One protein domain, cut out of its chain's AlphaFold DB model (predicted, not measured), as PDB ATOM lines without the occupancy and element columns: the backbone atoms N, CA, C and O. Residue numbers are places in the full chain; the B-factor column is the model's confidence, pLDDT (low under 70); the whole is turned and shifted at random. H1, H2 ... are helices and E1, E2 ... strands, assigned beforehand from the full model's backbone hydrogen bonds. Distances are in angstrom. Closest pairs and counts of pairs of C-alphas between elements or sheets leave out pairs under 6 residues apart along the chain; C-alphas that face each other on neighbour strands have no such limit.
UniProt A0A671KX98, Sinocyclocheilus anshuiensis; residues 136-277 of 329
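This is residues 136 to 277 of the 329 residues of a protein of Sinocyclocheilus anshuiensis (UniProt A0A671KX98). A small body of short helices and loops has a two-strand ladder, E2 and E3, with H2 and H3 packed beside E3 and H4 crossing H2; from H3 a great free loop swings far out and comes back to H4. H5 and H6 make a small corner of their own, and E1 lies out at another end of the body. The printed part has 142 residues, in the order E1 E2 H1 H2 H3 H4 E3 H5 H6; the ladder is antiparallel. The class is mostly helix, though under half of the residues are in named elements. The whole is loose, with a radius of gyration of the C-alphas of 20.0 A, and elongated, spanning 66 by 39 by 30 A.

Start at E1, residues 139 to 141, which pairs with no named strand and is apart from E2, residues 156 to 159. E2 is the antiparallel neighbour of E3, residues 243 to 246, at 148 degrees; look for N 159 and O 243 at 2.9 A and N 245 and O 157 at 2.8 A. H1, residues 161 to 166, is close to but not clearly touching H2, residues 169 to 177, with the closest C-alphas, Met 164 and Leu 170, 6.4 A apart. The closest C-alphas of H2 and E3 are Ala 174 and Val 243, 7.2 A; those of H3, residues 179 to 189, and E3 are Val 179 and Trp 245, 6.3 A. H2 touches H4, residues 226 to 233, closest at the C-alphas of Thr 172 and Lys 231, 6.4 A, only just about perpendicular at 72 degrees. H5, residues 257 to 265, is close to but not clearly touching H6, residues 269 to 272, closest at the C-alphas of Tyr 263 and Pro 269, 4.8 A; both are apart from H2. In H1, H4 and H5 every O i to N i+4 pair is within hydrogen-bond range, in H2 3 of 5 and in H3 6 of 7; H6 is too short for one.

Find C-alpha 139 at (-28.141, -59.184, -46.187), where E1 begins. H2 runs 12.9 A, and H3 14.8 A to C-alpha 189 at (-25.081, -42.609, -16.227). H4 runs 10.8 A, E3 10.1 A and H5 12.3 A. H6 ends at C-alpha 272, (-43.834, -45.920, -37.854).

The C-alphas farthest apart, Lys 143 and Ser 211, are 66.0 A apart. The printed part has no cut. The links E1 to E2 and H3 to H4 are long, with 14 and 36 residues. Residues 184 to 221 stand free; the body without them spans 43 by 27 by 23 A. Expect pLDDT under 70 at residues 148 to 155, 178 to 223 and 235 to 238.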
ATOM      1  N   CYS A 136     -34.099 -52.337 -46.994       96.75
ATOM      2  CA  CYS A 136     -34.085 -53.040 -48.284       96.75
ATOM      3  C   CYS A 136     -34.225 -54.560 -48.165       96.75
ATOM      4  O   CYS A 136     -34.312 -55.214 -49.202       96.75
ATOM      5  N   GLU A 137     -34.239 -55.090 -46.938       95.56
ATOM      6  CA  GLU A 137     -34.312 -56.524 -46.620       95.56
ATOM      7  C   GLU A 137     -33.252 -57.346 -47.363       95.56
ATOM      8  O   GLU A 137     -33.498 -58.478 -47.772       95.56
ATOM      9  N   ASP A 138     -32.085 -56.731 -47.557       95.12
ATOM     10  CA  ASP A 138     -30.881 -57.331 -48.126       95.12
ATOM     11  C   ASP A 138     -29.898 -57.650 -46.999       95.12
ATOM     12  O   ASP A 138     -29.881 -56.939 -45.988       95.12
ATOM     13  N   TRP A 139     -29.104 -58.698 -47.170       91.81
ATOM     14  CA  TRP A 139     -28.141 -59.184 -46.187       91.81
ATOM     15  C   TRP A 139     -26.754 -58.642 -46.477       91.81
ATOM     16  O   TRP A 139     -26.338 -58.573 -47.629       91.81
ATOM     17  N   PHE A 140     -26.013 -58.268 -45.439       89.94
ATOM     18  CA  PHE A 140     -24.685 -57.685 -45.578       89.94
ATOM     19  C   PHE A 140     -23.681 -58.375 -44.667       89.94
ATOM     20  O   PHE A 140     -23.937 -58.529 -43.478       89.94
ATOM     21  N   HIS A 141     -22.511 -58.687 -45.221       86.50
ATOM     22  CA  HIS A 141     -21.325 -58.990 -44.430       86.50
ATOM     23  C   HIS A 141     -20.947 -57.771 -43.588       86.50
ATOM     24  O   HIS A 141     -20.945 -56.644 -44.104       86.50
ATOM     25  N   GLU A 142     -20.563 -57.993 -42.331       83.94
ATOM     26  CA  GLU A 142     -20.165 -56.927 -41.410       83.94
ATOM     27  C   GLU A 142     -19.043 -56.055 -42.003       83.94
ATOM     28  O   GLU A 142     -19.153 -54.825 -42.049       83.94
ATOM     29  N   LYS A 143     -18.025 -56.694 -42.601       84.75
ATOM     30  CA  LYS A 143     -16.873 -56.037 -43.250       84.75
ATOM     31  C   LYS A 143     -17.249 -55.059 -44.372       84.75
ATOM     32  O   LYS A 143     -16.470 -54.167 -44.707       84.75
ATOM     33  N   HIS A 144     -18.446 -55.181 -44.947       89.19
ATOM     34  CA  HIS A 144     -18.928 -54.317 -46.028       89.19
ATOM     35  C   HIS A 144     -19.921 -53.238 -45.572       89.19
ATOM     36  O   HIS A 144     -20.361 -52.430 -46.395       89.19
ATOM     37  N   LEU A 145     -20.260 -53.166 -44.281       88.31
ATOM     38  CA  LEU A 145     -21.195 -52.164 -43.758       88.31
ATOM     39  C   LEU A 145     -20.594 -50.758 -43.661       88.31
ATOM     40  O   LEU A 145     -21.346 -49.781 -43.654       88.31
ATOM     41  N   GLN A 146     -19.261 -50.643 -43.596       87.62
ATOM     42  CA  GLN A 146     -18.554 -49.377 -43.340       87.62
ATOM     43  C   GLN A 146     -19.062 -48.676 -42.067       87.62
ATOM     44  O   GLN A 146     -19.097 -47.449 -41.992       87.62
ATOM     45  N   ALA A 147     -19.505 -49.462 -41.086       80.06
ATOM     46  CA  ALA A 147     -19.980 -48.985 -39.800       80.06
ATOM     47  C   ALA A 147     -18.846 -49.051 -38.759       80.06
ATOM     48  O   ALA A 147     -17.922 -49.853 -38.912       80.06
ATOM     49  N   PRO A 148     -18.890 -48.227 -37.698       69.69
ATOM     50  CA  PRO A 148     -18.043 -48.436 -36.529       69.69
ATOM     51  C   PRO A 148     -18.293 -49.831 -35.947       69.69
ATOM     52  O   PRO A 148     -19.437 -50.278 -35.944       69.69
ATOM     53  N   ALA A 149     -17.255 -50.486 -35.420       63.72
ATOM     54  CA  ALA A 149     -17.438 -51.717 -34.657       63.72
ATOM     55  C   ALA A 149     -18.339 -51.424 -33.448       63.72
ATOM     56  O   ALA A 149     -18.032 -50.537 -32.643       63.72
ATOM     57  N   VAL A 150     -19.463 -52.130 -33.349       60.84
ATOM     58  CA  VAL A 150     -20.396 -52.010 -32.227       60.84
ATOM     59  C   VAL A 150     -20.374 -53.328 -31.472       60.84
ATOM     60  O   VAL A 150     -20.948 -54.310 -31.917       60.84
ATOM     61  N   ASP A 151     -19.717 -53.328 -30.319       54.41
ATOM     62  CA  ASP A 151     -19.782 -54.430 -29.362       54.41
ATOM     63  C   ASP A 151     -21.019 -54.207 -28.480       54.41
ATOM     64  O   ASP A 151     -20.980 -53.447 -27.504       54.41
ATOM     65  N   CYS A 152     -22.179 -54.707 -28.911       51.66
ATOM     66  CA  CYS A 152     -23.406 -54.581 -28.131       51.66
ATOM     67  C   CYS A 152     -24.378 -55.733 -28.397       51.66
ATOM     68  O   CYS A 152     -24.893 -55.884 -29.498       51.66
ATOM     69  N   GLU A 153     -24.690 -56.476 -27.338       52.16
ATOM     70  CA  GLU A 153     -25.637 -57.603 -27.299       52.16
ATOM     71  C   GLU A 153     -27.118 -57.169 -27.343       52.16
ATOM     72  O   GLU A 153     -28.029 -57.991 -27.274       52.16
ATOM     73  N   ALA A 154     -27.409 -55.865 -27.407       52.47
ATOM     74  CA  ALA A 154     -28.784 -55.376 -27.430       52.47
ATOM     75  C   ALA A 154     -29.326 -55.441 -28.858       52.47
ATOM     76  O   ALA A 154     -28.844 -54.682 -29.677       52.47
ATOM     77  N   LEU A 155     -30.333 -56.276 -29.145       57.16
ATOM     78  CA  LEU A 155     -31.021 -56.381 -30.447       57.16
ATOM     79  C   LEU A 155     -31.068 -55.037 -31.210       57.16
ATOM     80  O   LEU A 155     -31.821 -54.126 -30.847       57.16
ATOM     81  N   MET A 156     -30.234 -54.911 -32.251       76.69
ATOM     82  CA  MET A 156     -30.092 -53.687 -33.044       76.69
ATOM     83  C   MET A 156     -30.730 -53.871 -34.414       76.69
ATOM     84  O   MET A 156     -30.431 -54.825 -35.129       76.69
ATOM     85  N   GLU A 157     -31.557 -52.915 -34.832       87.38
ATOM     86  CA  GLU A 157     -31.927 -52.826 -36.243       87.38
ATOM     87  C   GLU A 157     -30.778 -52.178 -37.026       87.38
ATOM     88  O   GLU A 157     -30.195 -51.192 -36.577       87.38
ATOM     89  N   MET A 158     -30.462 -52.687 -38.217       91.31
ATOM     90  CA  MET A 158     -29.433 -52.111 -39.086       91.31
ATOM     91  C   MET A 158     -30.064 -51.496 -40.337       91.31
ATOM     92  O   MET A 158     -30.893 -52.114 -41.006       91.31
ATOM     93  N   ILE A 159     -29.664 -50.268 -40.683       94.31
ATOM     94  CA  ILE A 159     -29.989 -49.638 -41.969       94.31
ATOM     95  C   ILE A 159     -28.693 -49.434 -42.749       94.31
ATOM     96  O   ILE A 159     -27.828 -48.665 -42.335       94.31
ATOM     97  N   CYS A 160     -28.573 -50.087 -43.908       94.88
ATOM     98  CA  CYS A 160     -27.364 -50.021 -44.727       94.88
ATOM     99  C   CYS A 160     -27.117 -48.610 -45.283       94.88
ATOM    100  O   CYS A 160     -28.052 -47.821 -45.476       94.88
ATOM    101  N   GLY A 161     -25.862 -48.310 -45.636       93.81
ATOM    102  CA  GLY A 161     -25.471 -46.982 -46.121       93.81
ATOM    103  C   GLY A 161     -26.283 -46.495 -47.324       93.81
ATOM    104  O   GLY A 161     -26.718 -45.347 -47.350       93.81
ATOM    105  N   ARG A 162     -26.612 -47.379 -48.278       95.31
ATOM    106  CA  ARG A 162     -27.460 -47.024 -49.435       95.31
ATOM    107  C   ARG A 162     -28.854 -46.555 -49.003       95.31
ATOM    108  O   ARG A 162     -29.392 -45.604 -49.573       95.31
ATOM    109  N   CYS A 163     -29.439 -47.201 -47.996       97.12
ATOM    110  CA  CYS A 163     -30.747 -46.826 -47.469       97.12
ATOM    111  C   CYS A 163     -30.686 -45.539 -46.638       97.12
ATOM    112  O   CYS A 163     -31.580 -44.704 -46.776       97.12
ATOM    113  N   MET A 164     -29.609 -45.328 -45.876       95.19
ATOM    114  CA  MET A 164     -29.350 -44.064 -45.177       95.19
ATOM    115  C   MET A 164     -29.194 -42.887 -46.152       95.19
ATOM    116  O   MET A 164     -29.739 -41.812 -45.914       95.19
ATOM    117  N   THR A 165     -28.523 -43.087 -47.292       94.12
ATOM    118  CA  THR A 165     -28.423 -42.073 -48.355       94.12
ATOM    119  C   THR A 165     -29.770 -41.801 -49.025       94.12
ATOM    120  O   THR A 165     -30.089 -40.650 -49.318       94.12
ATOM    121  N   ARG A 166     -30.588 -42.837 -49.257       95.44
ATOM    122  CA  ARG A 166     -31.930 -42.694 -49.853       95.44
ATOM    123  C   ARG A 166     -32.909 -41.951 -48.937       95.44
ATOM    124  O   ARG A 166     -33.775 -41.229 -49.429       95.44
ATOM    125  N   ALA A 167     -32.778 -42.125 -47.625       96.25
ATOM    126  CA  ALA A 167     -33.617 -41.506 -46.605       96.25
ATOM    127  C   ALA A 167     -32.774 -40.607 -45.672       96.25
ATOM    128  O   ALA A 167     -32.633 -40.901 -44.487       96.25
ATOM    129  N   PRO A 168     -32.238 -39.474 -46.170       93.38
ATOM    130  CA  PRO A 168     -31.230 -38.686 -45.455       93.38
ATOM    131  C   PRO A 168     -31.741 -38.046 -44.159       93.38
ATOM    132  O   PRO A 168     -30.947 -37.685 -43.300       93.38
ATOM    133  N   PHE A 169     -33.060 -37.928 -43.970       93.75
ATOM    134  CA  PHE A 169     -33.627 -37.468 -42.699       93.75
ATOM    135  C   PHE A 169     -33.284 -38.402 -41.529       93.75
ATOM    136  O   PHE A 169     -33.261 -37.955 -40.384       93.75
ATOM    137  N   LEU A 170     -33.016 -39.686 -41.805       94.62
ATOM    138  CA  LEU A 170     -32.583 -40.644 -40.795       94.62
ATOM    139  C   LEU A 170     -31.233 -40.244 -40.204       94.62
ATOM    140  O   LEU A 170     -31.016 -40.484 -39.029       94.62
ATOM    141  N   GLN A 171     -30.367 -39.552 -40.950       91.88
ATOM    142  CA  GLN A 171     -29.095 -39.054 -40.410       91.88
ATOM    143  C   GLN A 171     -29.308 -38.077 -39.251       91.88
ATOM    144  O   GLN A 171     -28.555 -38.092 -38.284       91.88
ATOM    145  N   THR A 172     -30.374 -37.267 -39.307       91.94
ATOM    146  CA  THR A 172     -30.744 -36.403 -38.182       91.94
ATOM    147  C   THR A 172     -31.076 -37.239 -36.951       91.94
ATOM    148  O   THR A 172     -30.576 -36.951 -35.876       91.94
ATOM    149  N   TYR A 173     -31.880 -38.294 -37.092       92.00
ATOM    150  CA  TYR A 173     -32.199 -39.170 -35.964       92.00
ATOM    151  C   TYR A 173     -30.967 -39.934 -35.461       92.00
ATOM    152  O   TYR A 173     -30.747 -39.993 -34.256       92.00
ATOM    153  N   ALA A 174     -30.138 -40.460 -36.364       88.81
ATOM    154  CA  ALA A 174     -28.925 -41.202 -36.025       88.81
ATOM    155  C   ALA A 174     -27.967 -40.359 -35.174       88.81
ATOM    156  O   ALA A 174     -27.498 -40.827 -34.143       88.81
ATOM    157  N   ALA A 175     -27.778 -39.081 -35.521       85.56
ATOM    158  CA  ALA A 175     -26.938 -38.162 -34.754       85.56
ATOM    159  C   ALA A 175     -27.353 -38.012 -33.276       85.56
ATOM    160  O   ALA A 175     -26.507 -37.682 -32.450       85.56
ATOM    161  N   HIS A 176     -28.618 -38.286 -32.940       83.12
ATOM    162  CA  HIS A 176     -29.144 -38.186 -31.577       83.12
ATOM    163  C   HIS A 176     -29.425 -39.535 -30.899       83.12
ATOM    164  O   HIS A 176     -29.562 -39.570 -29.676       83.12
ATOM    165  N   PHE A 177     -29.555 -40.625 -31.662       76.00
ATOM    166  CA  PHE A 177     -30.057 -41.909 -31.159       76.00
ATOM    167  C   PHE A 177     -29.205 -43.127 -31.542       76.00
ATOM    168  O   PHE A 177     -29.557 -44.231 -31.129       76.00
ATOM    169  N   ASP A 178     -28.121 -42.982 -32.314       64.62
ATOM    170  CA  ASP A 178     -27.290 -44.136 -32.666       64.62
ATOM    171  C   ASP A 178     -26.463 -44.679 -31.490       64.62
ATOM    172  O   ASP A 178     -26.122 -43.983 -30.528       64.62
ATOM    173  N   VAL A 179     -26.190 -45.984 -31.554       56.09
ATOM    174  CA  VAL A 179     -25.643 -46.781 -30.443       56.09
ATOM    175  C   VAL A 179     -24.279 -46.270 -29.971       56.09
ATOM    176  O   VAL A 179     -23.972 -46.346 -28.782       56.09
ATOM    177  N   VAL A 180     -23.498 -45.647 -30.860       53.16
ATOM    178  CA  VAL A 180     -22.210 -45.025 -30.511       53.16
ATOM    179  C   VAL A 180     -22.401 -43.907 -29.482       53.16
ATOM    180  O   VAL A 180     -21.635 -43.818 -28.521       53.16
ATOM    181  N   LEU A 181     -23.447 -43.086 -29.629       48.47
ATOM    182  CA  LEU A 181     -23.765 -42.039 -28.659       48.47
ATOM    183  C   LEU A 181     -24.401 -42.622 -27.388       48.47
ATOM    184  O   LEU A 181     -24.096 -42.178 -26.280       48.47
ATOM    185  N   CYS A 182     -25.228 -43.663 -27.527       46.38
ATOM    186  CA  CYS A 182     -25.888 -44.318 -26.396       46.38
ATOM    187  C   CYS A 182     -24.896 -45.027 -25.451       46.38
ATOM    188  O   CYS A 182     -25.039 -44.905 -24.235       46.38
ATOM    189  N   LEU A 183     -23.856 -45.692 -25.972       45.50
ATOM    190  CA  LEU A 183     -22.776 -46.282 -25.163       45.50
ATOM    191  C   LEU A 183     -21.921 -45.213 -24.465       45.50
ATOM    192  O   LEU A 183     -21.460 -45.429 -23.343       45.50
ATOM    193  N   TYR A 184     -21.730 -44.049 -25.097       41.81
ATOM    194  CA  TYR A 184     -21.014 -42.926 -24.488       41.81
ATOM    195  C   TYR A 184     -21.797 -42.333 -23.304       41.81
ATOM    196  O   TYR A 184     -21.222 -42.091 -22.247       41.81
ATOM    197  N   ILE A 185     -23.119 -42.183 -23.443       41.56
ATOM    198  CA  ILE A 185     -24.006 -41.692 -22.373       41.56
ATOM    199  C   ILE A 185     -24.176 -42.745 -21.261       41.56
ATOM    200  O   ILE A 185     -24.173 -42.402 -20.079       41.56
ATOM    201  N   ALA A 186     -24.284 -44.032 -21.609       42.62
ATOM    202  CA  ALA A 186     -24.452 -45.115 -20.637       42.62
ATOM    203  C   ALA A 186     -23.225 -45.309 -19.729       42.62
ATOM    204  O   ALA A 186     -23.389 -45.649 -18.557       42.62
ATOM    205  N   LYS A 187     -22.007 -45.034 -20.227       42.50
ATOM    206  CA  LYS A 187     -20.784 -45.036 -19.405       42.50
ATOM    207  C   LYS A 187     -20.780 -43.941 -18.330       42.50
ATOM    208  O   LYS A 187     -20.153 -44.141 -17.294       42.50
ATOM    209  N   ASP A 188     -21.506 -42.842 -18.535       37.31
ATOM    210  CA  ASP A 188     -21.559 -41.703 -17.606       37.31
ATOM    211  C   ASP A 188     -22.779 -41.745 -16.655       37.31
ATOM    212  O   ASP A 188     -22.825 -41.044 -15.647       37.31
ATOM    213  N   GLN A 189     -23.784 -42.590 -16.936       41.94
ATOM    214  CA  GLN A 189     -25.081 -42.609 -16.227       41.94
ATOM    215  C   GLN A 189     -25.470 -43.979 -15.632       41.94
ATOM    216  O   GLN A 189     -26.626 -44.190 -15.257       41.94
ATOM    217  N   PHE A 190     -24.521 -44.913 -15.488       35.19
ATOM    218  CA  PHE A 190     -24.755 -46.304 -15.045       35.19
ATOM    219  C   PHE A 190     -25.398 -46.467 -13.643       35.19
ATOM    220  O   PHE A 190     -25.684 -47.580 -13.209       35.19
ATOM    221  N   SER A 191     -25.687 -45.383 -12.917       30.80
ATOM    222  CA  SER A 191     -26.387 -45.417 -11.628       30.80
ATOM    223  C   SER A 191     -27.911 -45.229 -11.704       30.80
ATOM    224  O   SER A 191     -28.578 -45.497 -10.706       30.80
ATOM    225  N   PHE A 192     -28.501 -44.813 -12.837       31.88
ATOM    226  CA  PHE A 192     -29.901 -44.344 -12.835       31.88
ATOM    227  C   PHE A 192     -30.951 -45.323 -13.403       31.88
ATOM    228  O   PHE A 192     -32.128 -45.229 -13.054       31.88
ATOM    229  N   PHE A 193     -30.576 -46.308 -14.226       30.70
ATOM    230  CA  PHE A 193     -31.572 -47.096 -14.978       30.70
ATOM    231  C   PHE A 193     -32.249 -48.243 -14.199       30.70
ATOM    232  O   PHE A 193     -33.159 -48.885 -14.714       30.70
ATOM    233  N   LYS A 194     -31.873 -48.492 -12.935       28.16
ATOM    234  CA  LYS A 194     -32.504 -49.551 -12.119       28.16
ATOM    235  C   LYS A 194     -33.877 -49.185 -11.525       28.16
ATOM    236  O   LYS A 194     -34.527 -50.070 -10.981       28.16
ATOM    237  N   SER A 195     -34.346 -47.933 -11.603       28.56
ATOM    238  CA  SER A 195     -35.508 -47.494 -10.799       28.56
ATOM    239  C   SER A 195     -36.867 -47.393 -11.512       28.56
ATOM    240  O   SER A 195     -37.858 -47.152 -10.828       28.56
ATOM    241  N   THR A 196     -36.985 -47.557 -12.832       29.73
ATOM    242  CA  THR A 196     -38.250 -47.211 -13.533       29.73
ATOM    243  C   THR A 196     -39.117 -48.382 -13.984       29.73
ATOM    244  O   THR A 196     -40.114 -48.168 -14.666       29.73
ATOM    245  N   VAL A 197     -38.829 -49.603 -13.532       30.84
ATOM    246  CA  VAL A 197     -39.722 -50.760 -13.723       30.84
ATOM    247  C   VAL A 197     -40.378 -51.139 -12.395       30.84
ATOM    248  O   VAL A 197     -40.137 -52.204 -11.847       30.84
ATOM    249  N   SER A 198     -41.179 -50.232 -11.831       27.89
ATOM    250  CA  SER A 198     -42.206 -50.578 -10.838       27.89
ATOM    251  C   SER A 198     -43.130 -49.387 -10.582       27.89
ATOM    252  O   SER A 198     -42.918 -48.635  -9.636       27.89
ATOM    253  N   CYS A 199     -44.131 -49.192 -11.449       24.58
ATOM    254  CA  CYS A 199     -45.455 -48.654 -11.083       24.58
ATOM    255  C   CYS A 199     -46.350 -48.461 -12.321       24.58
ATOM    256  O   CYS A 199     -46.693 -47.350 -12.707       24.58
ATOM    257  N   VAL A 200     -46.812 -49.560 -12.917       28.44
ATOM    258  CA  VAL A 200     -48.100 -49.538 -13.626       28.44
ATOM    259  C   VAL A 200     -49.002 -50.514 -12.901       28.44
ATOM    260  O   VAL A 200     -49.023 -51.690 -13.237       28.44
ATOM    261  N   HIS A 201     -49.688 -50.039 -11.864       26.69
ATOM    262  CA  HIS A 201     -51.002 -50.544 -11.483       26.69
ATOM    263  C   HIS A 201     -51.739 -49.513 -10.622       26.69
ATOM    264  O   HIS A 201     -51.243 -49.073  -9.590       26.69
ATOM    265  N   GLN A 202     -52.969 -49.242 -11.063       28.27
ATOM    266  CA  GLN A 202     -54.092 -48.630 -10.348       28.27
ATOM    267  C   GLN A 202     -54.116 -47.099 -10.249       28.27
ATOM    268  O   GLN A 202     -53.355 -46.467  -9.527       28.27
ATOM    269  N   THR A 203     -55.123 -46.506 -10.895       28.25
ATOM    270  CA  THR A 203     -56.232 -45.851 -10.175       28.25
ATOM    271  C   THR A 203     -57.361 -45.480 -11.144       28.25
ATOM    272  O   THR A 203     -57.224 -44.627 -12.014       28.25
ATOM    273  N   ALA A 204     -58.505 -46.140 -10.966       29.67
ATOM    274  CA  ALA A 204     -59.815 -45.628 -11.346       29.67
ATOM    275  C   ALA A 204     -60.428 -44.951 -10.107       29.67
ATOM    276  O   ALA A 204     -60.317 -45.502  -9.014       29.67
ATOM    277  N   GLY A 205     -61.092 -43.798 -10.264       25.56
ATOM    278  CA  GLY A 205     -61.938 -43.228  -9.203       25.56
ATOM    279  C   GLY A 205     -62.050 -41.699  -9.157       25.56
ATOM    280  O   GLY A 205     -61.223 -41.028  -8.560       25.56
ATOM    281  N   ALA A 206     -63.120 -41.198  -9.781       27.17
ATOM    282  CA  ALA A 206     -63.879 -39.948  -9.599       27.17
ATOM    283  C   ALA A 206     -63.526 -38.938  -8.467       27.17
ATOM    284  O   ALA A 206     -63.455 -39.313  -7.304       27.17
ATOM    285  N   ALA A 207     -63.548 -37.623  -8.777       28.00
ATOM    286  CA  ALA A 207     -64.673 -36.701  -8.471       28.00
ATOM    287  C   ALA A 207     -64.300 -35.185  -8.480       28.00
ATOM    288  O   ALA A 207     -63.510 -34.716  -7.672       28.00
ATOM    289  N   GLY A 208     -64.970 -34.431  -9.367       24.48
ATOM    290  CA  GLY A 208     -65.517 -33.058  -9.251       24.48
ATOM    291  C   GLY A 208     -64.781 -31.895  -8.552       24.48
ATOM    292  O   GLY A 208     -64.674 -31.870  -7.328       24.48
ATOM    293  N   ARG A 209     -64.568 -30.790  -9.295       27.88
ATOM    294  CA  ARG A 209     -65.314 -29.515  -9.111       27.88
ATOM    295  C   ARG A 209     -65.030 -28.463 -10.200       27.88
ATOM    296  O   ARG A 209     -64.033 -28.501 -10.902       27.88
ATOM    297  N   THR A 210     -66.008 -27.573 -10.326       28.39
ATOM    298  CA  THR A 210     -66.361 -26.583 -11.357       28.39
ATOM    299  C   THR A 210     -65.503 -25.313 -11.421       28.39
ATOM    300  O   THR A 210     -65.211 -24.732 -10.381       28.39
ATOM    301  N   SER A 211     -65.282 -24.777 -12.629       27.75
ATOM    302  CA  SER A 211     -65.590 -23.375 -13.000       27.75
ATOM    303  C   SER A 211     -65.442 -23.162 -14.520       27.75
ATOM    304  O   SER A 211     -64.586 -23.760 -15.165       27.75
ATOM    305  N   SER A 212     -66.351 -22.372 -15.093       30.64
ATOM    306  CA  SER A 212     -66.487 -22.017 -16.520       30.64
ATOM    307  C   SER A 212     -66.047 -20.550 -16.745       30.64
ATOM    308  O   SER A 212     -65.681 -19.896 -15.773       30.64
ATOM    309  N   PRO A 213     -66.228 -19.957 -17.939       42.81
ATOM    310  CA  PRO A 213     -65.493 -20.223 -19.176       42.81
ATOM    311  C   PRO A 213     -64.908 -18.916 -19.747       42.81
ATOM    312  O   PRO A 213     -65.613 -17.918 -19.794       42.81
ATOM    313  N   ASP A 214     -63.690 -18.924 -20.290       27.41
ATOM    314  CA  ASP A 214     -63.254 -17.813 -21.142       27.41
ATOM    315  C   ASP A 214     -62.704 -18.316 -22.471       27.41
ATOM    316  O   ASP A 214     -61.864 -19.214 -22.561       27.41
ATOM    317  N   SER A 215     -63.288 -17.743 -23.518       42.97
ATOM    318  CA  SER A 215     -63.065 -18.037 -24.918       42.97
ATOM    319  C   SER A 215     -61.635 -17.715 -25.323       42.97
ATOM    320  O   SER A 215     -61.218 -16.557 -25.266       42.97
ATOM    321  N   VAL A 216     -60.920 -18.708 -25.843       34.81
ATOM    322  CA  VAL A 216     -59.721 -18.455 -26.636       34.81
ATOM    323  C   VAL A 216     -59.780 -19.301 -27.898       34.81
ATOM    324  O   VAL A 216     -59.937 -20.519 -27.872       34.81
ATOM    325  N   THR A 217     -59.740 -18.573 -29.005       33.91
ATOM    326  CA  THR A 217     -59.690 -18.979 -30.406       33.91
ATOM    327  C   THR A 217     -58.961 -20.296 -30.665       33.91
ATOM    328  O   THR A 217     -57.852 -20.519 -30.182       33.91
ATOM    329  N   ALA A 218     -59.569 -21.132 -31.510       36.75
ATOM    330  CA  ALA A 218     -59.003 -22.365 -32.036       36.75
ATOM    331  C   ALA A 218     -57.757 -22.084 -32.896       36.75
ATOM    332  O   ALA A 218     -57.809 -22.044 -34.124       36.75
ATOM    333  N   HIS A 219     -56.611 -21.898 -32.251       37.78
ATOM    334  CA  HIS A 219     -55.333 -22.155 -32.886       37.78
ATOM    335  C   HIS A 219     -55.147 -23.665 -32.915       37.78
ATOM    336  O   HIS A 219     -54.997 -24.311 -31.877       37.78
ATOM    337  N   SER A 220     -55.216 -24.227 -34.123       47.31
ATOM    338  CA  SER A 220     -54.700 -25.559 -34.415       47.31
ATOM    339  C   SER A 220     -53.331 -25.664 -33.747       47.31
ATOM    340  O   SER A 220     -52.412 -24.929 -34.108       47.31
ATOM    341  N   ARG A 221     -53.220 -26.485 -32.698       48.97
ATOM    342  CA  ARG A 221     -51.933 -26.781 -32.078       48.97
ATOM    343  C   ARG A 221     -51.116 -27.478 -33.155       48.97
ATOM    344  O   ARG A 221     -51.318 -28.664 -33.398       48.97
ATOM    345  N   VAL A 222     -50.253 -26.726 -33.832       58.03
ATOM    346  CA  VAL A 222     -49.173 -27.295 -34.629       58.03
ATOM    347  C   VAL A 222     -48.380 -28.128 -33.635       58.03
ATOM    348  O   VAL A 222     -47.726 -27.581 -32.752       58.03
ATOM    349  N   THR A 223     -48.542 -29.447 -33.684       66.31
ATOM    350  CA  THR A 223     -47.676 -30.350 -32.940       66.31
ATOM    351  C   THR A 223     -46.258 -30.063 -33.405       66.31
ATOM    352  O   THR A 223     -45.967 -30.143 -34.601       66.31
ATOM    353  N   GLU A 224     -45.414 -29.636 -32.471       87.69
ATOM    354  CA  GLU A 224     -44.035 -29.271 -32.761       87.69
ATOM    355  C   GLU A 224     -43.325 -30.458 -33.427       87.69
ATOM    356  O   GLU A 224     -43.515 -31.628 -33.072       87.69
ATOM    357  N   CYS A 225     -42.618 -30.174 -34.518       94.62
ATOM    358  CA  CYS A 225     -42.038 -31.213 -35.349       94.62
ATOM    359  C   CYS A 225     -40.684 -31.620 -34.771       94.62
ATOM    360  O   CYS A 225     -39.680 -30.983 -35.084       94.62
ATOM    361  N   VAL A 226     -40.650 -32.737 -34.038       93.50
ATOM    362  CA  VAL A 226     -39.425 -33.326 -33.457       93.50
ATOM    363  C   VAL A 226     -38.254 -33.332 -34.445       93.50
ATOM    364  O   VAL A 226     -37.156 -32.917 -34.103       93.50
ATOM    365  N   LEU A 227     -38.469 -33.721 -35.709       93.56
ATOM    366  CA  LEU A 227     -37.394 -33.722 -36.713       93.56
ATOM    367  C   LEU A 227     -36.779 -32.329 -36.938       93.56
ATOM    368  O   LEU A 227     -35.576 -32.214 -37.145       93.56
ATOM    369  N   ASN A 228     -37.597 -31.277 -36.927       93.25
ATOM    370  CA  ASN A 228     -37.127 -29.909 -37.132       93.25
ATOM    371  C   ASN A 228     -36.429 -29.377 -35.878       93.25
ATOM    372  O   ASN A 228     -35.426 -28.685 -36.010       93.25
ATOM    373  N   GLU A 229     -36.900 -29.747 -34.684       92.00
ATOM    374  CA  GLU A 229     -36.203 -29.446 -33.429       92.00
ATOM    375  C   GLU A 229     -34.805 -30.075 -33.393       92.00
ATOM    376  O   GLU A 229     -33.843 -29.411 -33.015       92.00
ATOM    377  N   LEU A 230     -34.674 -31.337 -33.818       91.19
ATOM    378  CA  LEU A 230     -33.382 -32.027 -33.896       91.19
ATOM    379  C   LEU A 230     -32.453 -31.360 -34.924       91.19
ATOM    380  O   LEU A 230     -31.311 -31.038 -34.612       91.19
ATOM    381  N   LYS A 231     -32.971 -31.028 -36.116       89.94
ATOM    382  CA  LYS A 231     -32.216 -30.267 -37.133       89.94
ATOM    383  C   LYS A 231     -31.749 -28.894 -36.650       89.94
ATOM    384  O   LYS A 231     -30.764 -28.385 -37.168       89.94
ATOM    385  N   ALA A 232     -32.480 -28.265 -35.731       87.94
ATOM    386  CA  ALA A 232     -32.104 -26.967 -35.179       87.94
ATOM    387  C   ALA A 232     -30.997 -27.073 -34.118       87.94
ATOM    388  O   ALA A 232     -30.287 -26.095 -33.892       87.94
ATOM    389  N   LYS A 233     -30.862 -28.234 -33.463       82.31
ATOM    390  CA  LYS A 233     -29.875 -28.476 -32.402       82.31
ATOM    391  C   LYS A 233     -28.494 -28.835 -32.947       82.31
ATOM    392  O   LYS A 233     -27.516 -28.373 -32.375       82.31
ATOM    393  N   ASP A 234     -28.421 -29.569 -34.058       71.69
ATOM    394  CA  ASP A 234     -27.152 -30.014 -34.638       71.69
ATOM    395  C   ASP A 234     -27.001 -29.637 -36.118       71.69
ATOM    396  O   ASP A 234     -27.920 -29.776 -36.930       71.69
ATOM    397  N   ALA A 235     -25.788 -29.228 -36.500       60.59
ATOM    398  CA  ALA A 235     -25.393 -29.195 -37.902       60.59
ATOM    399  C   ALA A 235     -25.289 -30.643 -38.399       60.59
ATOM    400  O   ALA A 235     -24.520 -31.431 -37.852       60.59
ATOM    401  N   ALA A 236     -26.077 -31.001 -39.416       58.81
ATOM    402  CA  ALA A 236     -26.164 -32.363 -39.933       58.81
ATOM    403  C   ALA A 236     -24.772 -32.965 -40.219       58.81
ATOM    404  O   ALA A 236     -24.131 -32.630 -41.217       58.81
ATOM    405  N   SER A 237     -24.315 -33.877 -39.360       64.06
ATOM    406  CA  SER A 237     -23.152 -34.712 -39.645       64.06
ATOM    407  C   SER A 237     -23.602 -35.848 -40.554       64.06
ATOM    408  O   SER A 237     -24.474 -36.637 -40.194       64.06
ATOM    409  N   THR A 238     -23.051 -35.910 -41.764       66.44
ATOM    410  CA  THR A 238     -23.329 -37.020 -42.678       66.44
ATOM    411  C   THR A 238     -22.361 -38.145 -42.353       66.44
ATOM    412  O   THR A 238     -21.186 -38.068 -42.709       66.44
ATOM    413  N   ARG A 239     -22.839 -39.185 -41.663       71.88
ATOM    414  CA  ARG A 239     -22.064 -40.415 -41.471       71.88
ATOM    415  C   ARG A 239     -22.187 -41.276 -42.727       71.88
ATOM    416  O   ARG A 239     -23.289 -41.478 -43.245       71.88
ATOM    417  N   ALA A 240     -21.049 -41.737 -43.236       81.81
ATOM    418  CA  ALA A 240     -21.007 -42.758 -44.276       81.81
ATOM    419  C   ALA A 240     -21.214 -44.144 -43.647       81.81
ATOM    420  O   ALA A 240     -20.924 -44.331 -42.468       81.81
ATOM    421  N   GLY A 241     -21.695 -45.097 -44.445       90.00
ATOM    422  CA  GLY A 241     -21.899 -46.477 -44.003       90.00
ATOM    423  C   GLY A 241     -23.253 -46.748 -43.351       90.00
ATOM    424  O   GLY A 241     -24.176 -45.929 -43.402       90.00
ATOM    425  N   ALA A 242     -23.393 -47.960 -42.825       90.94
ATOM    426  CA  ALA A 242     -24.594 -48.410 -42.139       90.94
ATOM    427  C   ALA A 242     -24.740 -47.776 -40.750       90.94
ATOM    428  O   ALA A 242     -23.760 -47.394 -40.112       90.94
ATOM    429  N   VAL A 243     -25.982 -47.697 -40.280       89.94
ATOM    430  CA  VAL A 243     -26.318 -47.236 -38.930       89.94
ATOM    431  C   VAL A 243     -27.060 -48.341 -38.195       89.94
ATOM    432  O   VAL A 243     -28.017 -48.907 -38.731       89.94
ATOM    433  N   PHE A 244     -26.618 -48.604 -36.969       87.50
ATOM    434  CA  PHE A 244     -27.271 -49.489 -36.016       87.50
ATOM    435  C   PHE A 244     -28.145 -48.679 -35.063       87.50
ATOM    436  O   PHE A 244     -27.736 -47.627 -34.559       87.50
ATOM    437  N   TRP A 245     -29.352 -49.176 -34.831       87.31
ATOM    438  CA  TRP A 245     -30.406 -48.479 -34.117       87.31
ATOM    439  C   TRP A 245     -30.835 -49.259 -32.875       87.31
ATOM    440  O   TRP A 245     -31.056 -50.468 -32.970       87.31
ATOM    441  N   PRO A 246     -31.010 -48.590 -31.721       82.19
ATOM    442  CA  PRO A 246     -31.534 -49.237 -30.524       82.19
ATOM    443  C   PRO A 246     -33.023 -49.556 -30.686       82.19
ATOM    444  O   PRO A 246     -33.743 -48.783 -31.309       82.19
ATOM    445  N   TYR A 247     -33.518 -50.621 -30.049       77.81
ATOM    446  CA  TYR A 247     -34.897 -51.116 -30.205       77.81
ATOM    447  C   TYR A 247     -36.012 -50.049 -30.103       77.81
ATOM    448  O   TYR A 247     -37.032 -50.149 -30.770       77.81
ATOM    449  N   PHE A 248     -35.827 -48.996 -29.299       82.38
ATOM    450  CA  PHE A 248     -36.834 -47.951 -29.056       82.38
ATOM    451  C   PHE A 248     -36.771 -46.761 -30.030       82.38
ATOM    452  O   PHE A 248     -37.451 -45.751 -29.812       82.38
ATOM    453  N   TRP A 249     -35.918 -46.804 -31.058       89.12
ATOM    454  CA  TRP A 249     -35.681 -45.647 -31.925       89.12
ATOM    455  C   TRP A 249     -36.903 -45.267 -32.774       89.12
ATOM    456  O   TRP A 249     -37.146 -44.075 -32.985       89.12
ATOM    457  N   ARG A 250     -37.702 -46.252 -33.215       93.50
ATOM    458  CA  ARG A 250     -38.918 -46.035 -34.020       93.50
ATOM    459  C   ARG A 250     -39.921 -45.141 -33.286       93.50
ATOM    460  O   ARG A 250     -40.412 -44.168 -33.863       93.50
ATOM    461  N   ALA A 251     -40.094 -45.339 -31.977       91.81
ATOM    462  CA  ALA A 251     -40.926 -44.501 -31.109       91.81
ATOM    463  C   ALA A 251     -40.470 -43.028 -31.000       91.81
ATOM    464  O   ALA A 251     -41.212 -42.186 -30.489       91.81
ATOM    465  N   LYS A 252     -39.257 -42.683 -31.459       92.81
ATOM    466  CA  LYS A 252     -38.744 -41.300 -31.505       92.81
ATOM    467  C   LYS A 252     -39.046 -40.587 -32.827       92.81
ATOM    468  O   LYS A 252     -38.796 -39.384 -32.941       92.81
ATOM    469  N   LEU A 253     -39.580 -41.292 -33.826       95.50
ATOM    470  CA  LEU A 253     -39.920 -40.709 -35.120       95.50
ATOM    471  C   LEU A 253     -41.086 -39.721 -35.007       95.50
ATOM    472  O   LEU A 253     -42.057 -39.913 -34.278       95.50
ATOM    473  N   CYS A 254     -40.994 -38.626 -35.758       96.75
ATOM    474  CA  CYS A 254     -42.002 -37.577 -35.738       96.75
ATOM    475  C   CYS A 254     -43.246 -38.016 -36.517       96.75
ATOM    476  O   CYS A 254     -43.162 -38.446 -37.664       96.75
ATOM    477  N   THR A 255     -44.429 -37.821 -35.940       97.00
ATOM    478  CA  THR A 255     -45.700 -38.244 -36.548       97.00
ATOM    479  C   THR A 255     -46.521 -37.091 -37.137       97.00
ATOM    480  O   THR A 255     -47.692 -37.285 -37.489       97.00
ATOM    481  N   CYS A 256     -45.914 -35.905 -37.289       97.12
ATOM    482  CA  CYS A 256     -46.542 -34.765 -37.957       97.12
ATOM    483  C   CYS A 256     -46.813 -35.070 -39.443       97.12
ATOM    484  O   CYS A 256     -46.213 -35.967 -40.045       97.12
ATOM    485  N   THR A 257     -47.736 -34.323 -40.052       96.94
ATOM    486  CA  THR A 257     -48.175 -34.567 -41.433       96.94
ATOM    487  C   THR A 257     -47.027 -34.482 -42.441       96.94
ATOM    488  O   THR A 257     -46.960 -35.305 -43.353       96.94
ATOM    489  N   ASP A 258     -46.100 -33.541 -42.270       97.12
ATOM    490  CA  ASP A 258     -44.986 -33.357 -43.203       97.12
ATOM    491  C   ASP A 258     -43.952 -34.483 -43.106       97.12
ATOM    492  O   ASP A 258     -43.516 -35.002 -44.137       97.12
ATOM    493  N   CYS A 259     -43.635 -34.947 -41.893       97.75
ATOM    494  CA  CYS A 259     -42.774 -36.113 -41.687       97.75
ATOM    495  C   CYS A 259     -43.400 -37.382 -42.272       97.75
ATOM    496  O   CYS A 259     -42.732 -38.104 -43.008       97.75
ATOM    497  N   LYS A 260     -44.703 -37.612 -42.063       97.88
ATOM    498  CA  LYS A 260     -45.413 -38.749 -42.676       97.88
ATOM    499  C   LYS A 260     -45.354 -38.718 -44.206       97.88
ATOM    500  O   LYS A 260     -45.061 -39.740 -44.824       97.88
ATOM    501  N   ARG A 261     -45.573 -37.551 -44.828       98.06
ATOM    502  CA  ARG A 261     -45.423 -37.382 -46.288       98.06
ATOM    503  C   ARG A 261     -43.998 -37.681 -46.747       98.06
ATOM    504  O   ARG A 261     -43.812 -38.331 -47.772       98.06
ATOM    505  N   MET A 262     -43.001 -37.224 -45.992       98.06
ATOM    506  CA  MET A 262     -41.595 -37.499 -46.273       98.06
ATOM    507  C   MET A 262     -41.292 -39.000 -46.199       98.06
ATOM    508  O   MET A 262     -40.696 -39.515 -47.139       98.06
ATOM    509  N   TYR A 263     -41.752 -39.712 -45.163       98.25
ATOM    510  CA  TYR A 263     -41.534 -41.158 -45.023       98.25
ATOM    511  C   TYR A 263     -42.124 -41.944 -46.193       98.25
ATOM    512  O   TYR A 263     -41.452 -42.819 -46.740       98.25
ATOM    513  N   VAL A 264     -43.340 -41.588 -46.625       97.94
ATOM    514  CA  VAL A 264     -43.965 -42.156 -47.830       97.94
ATOM    515  C   VAL A 264     -43.116 -41.865 -49.067       97.94
ATOM    516  O   VAL A 264     -42.799 -42.786 -49.815       97.94
ATOM    517  N   LYS A 265     -42.683 -40.610 -49.262       97.81
ATOM    518  CA  LYS A 265     -41.852 -40.203 -50.409       97.81
ATOM    519  C   LYS A 265     -40.526 -40.968 -50.480       97.81
ATOM    520  O   LYS A 265     -40.063 -41.274 -51.572       97.81
ATOM    521  N   THR A 266     -39.911 -41.268 -49.339       97.44
ATOM    522  CA  THR A 266     -38.648 -42.022 -49.260       97.44
ATOM    523  C   THR A 266     -38.841 -43.540 -49.186       97.44
ATOM    524  O   THR A 266     -37.856 -44.266 -49.079       97.44
ATOM    525  N   GLY A 267     -40.085 -44.033 -49.237       96.50
ATOM    526  CA  GLY A 267     -40.393 -45.465 -49.236       96.50
ATOM    527  C   GLY A 267     -40.162 -46.166 -47.895       96.50
ATOM    528  O   GLY A 267     -39.895 -47.361 -47.883       96.50
ATOM    529  N   VAL A 268     -40.245 -45.441 -46.775       97.88
ATOM    530  CA  VAL A 268     -40.066 -45.991 -45.416       97.88
ATOM    531  C   VAL A 268     -41.211 -45.677 -44.431       97.88
ATOM    532  O   VAL A 268     -40.953 -45.492 -43.244       97.88
ATOM    533  N   PRO A 269     -42.495 -45.607 -44.851       97.44
ATOM    534  CA  PRO A 269     -43.587 -45.333 -43.913       97.44
ATOM    535  C   PRO A 269     -43.779 -46.443 -42.867       97.44
ATOM    536  O   PRO A 269     -44.318 -46.170 -41.799       97.44
ATOM    537  N   PHE A 270     -43.313 -47.667 -43.149       96.44
ATOM    538  CA  PHE A 270     -43.374 -48.818 -42.239       96.44
ATOM    539  C   PHE A 270     -42.545 -48.631 -40.961       96.44
ATOM    540  O   PHE A 270     -42.822 -49.282 -39.965       96.44
ATOM    541  N   LEU A 271     -41.582 -47.700 -40.939       96.69
ATOM    542  CA  LEU A 271     -40.804 -47.401 -39.732       96.69
ATOM    543  C   LEU A 271     -41.661 -46.852 -38.580       96.69
ATOM    544  O   LEU A 271     -41.221 -46.862 -37.439       96.69
ATOM    545  N   LEU A 272     -42.872 -46.361 -38.869       96.56
ATOM    546  CA  LEU A 272     -43.834 -45.920 -37.854       96.56
ATOM    547  C   LEU A 272     -44.652 -47.062 -37.238       96.56
ATOM    548  O   LEU A 272     -45.467 -46.815 -36.351       96.56
ATOM    549  N   ASP A 273     -44.497 -48.280 -37.743       95.25
ATOM    550  CA  ASP A 273     -45.238 -49.451 -37.304       95.25
ATOM    551  C   ASP A 273     -44.319 -50.344 -36.462       95.25
ATOM    552  O   ASP A 273     -43.397 -50.972 -36.972       95.25
ATOM    553  N   GLU A 274     -44.546 -50.396 -35.151       91.81
ATOM    554  CA  GLU A 274     -43.729 -51.219 -34.242       91.81
ATOM    555  C   GLU A 274     -43.933 -52.721 -34.483       91.81
ATOM    556  O   GLU A 274     -43.022 -53.526 -34.300       91.81
ATOM    557  N   SER A 275     -45.106 -53.107 -34.990       90.62
ATOM    558  CA  SER A 275     -45.407 -54.507 -35.315       90.62
ATOM    559  C   SER A 275     -44.849 -54.959 -36.670       90.62
ATOM    560  O   SER A 275     -45.165 -56.044 -37.149       90.62
ATOM    561  N   ASP A 276     -44.050 -54.107 -37.314       92.56
ATOM    562  CA  ASP A 276     -43.244 -54.425 -38.491       92.56
ATOM    563  C   ASP A 276     -41.820 -54.901 -38.140       92.56
ATOM    564  O   ASP A 276     -41.102 -55.420 -38.998       92.56
ATOM    565  N   THR A 277     -41.386 -54.723 -36.892       89.19
ATOM    566  CA  THR A 277     -40.071 -55.189 -36.435       89.19
ATOM    567  C   THR A 277     -39.964 -56.716 -36.519       89.19
ATOM    568  O   THR A 277     -40.968 -57.430 -36.462       89.19
TER     569      THR A 277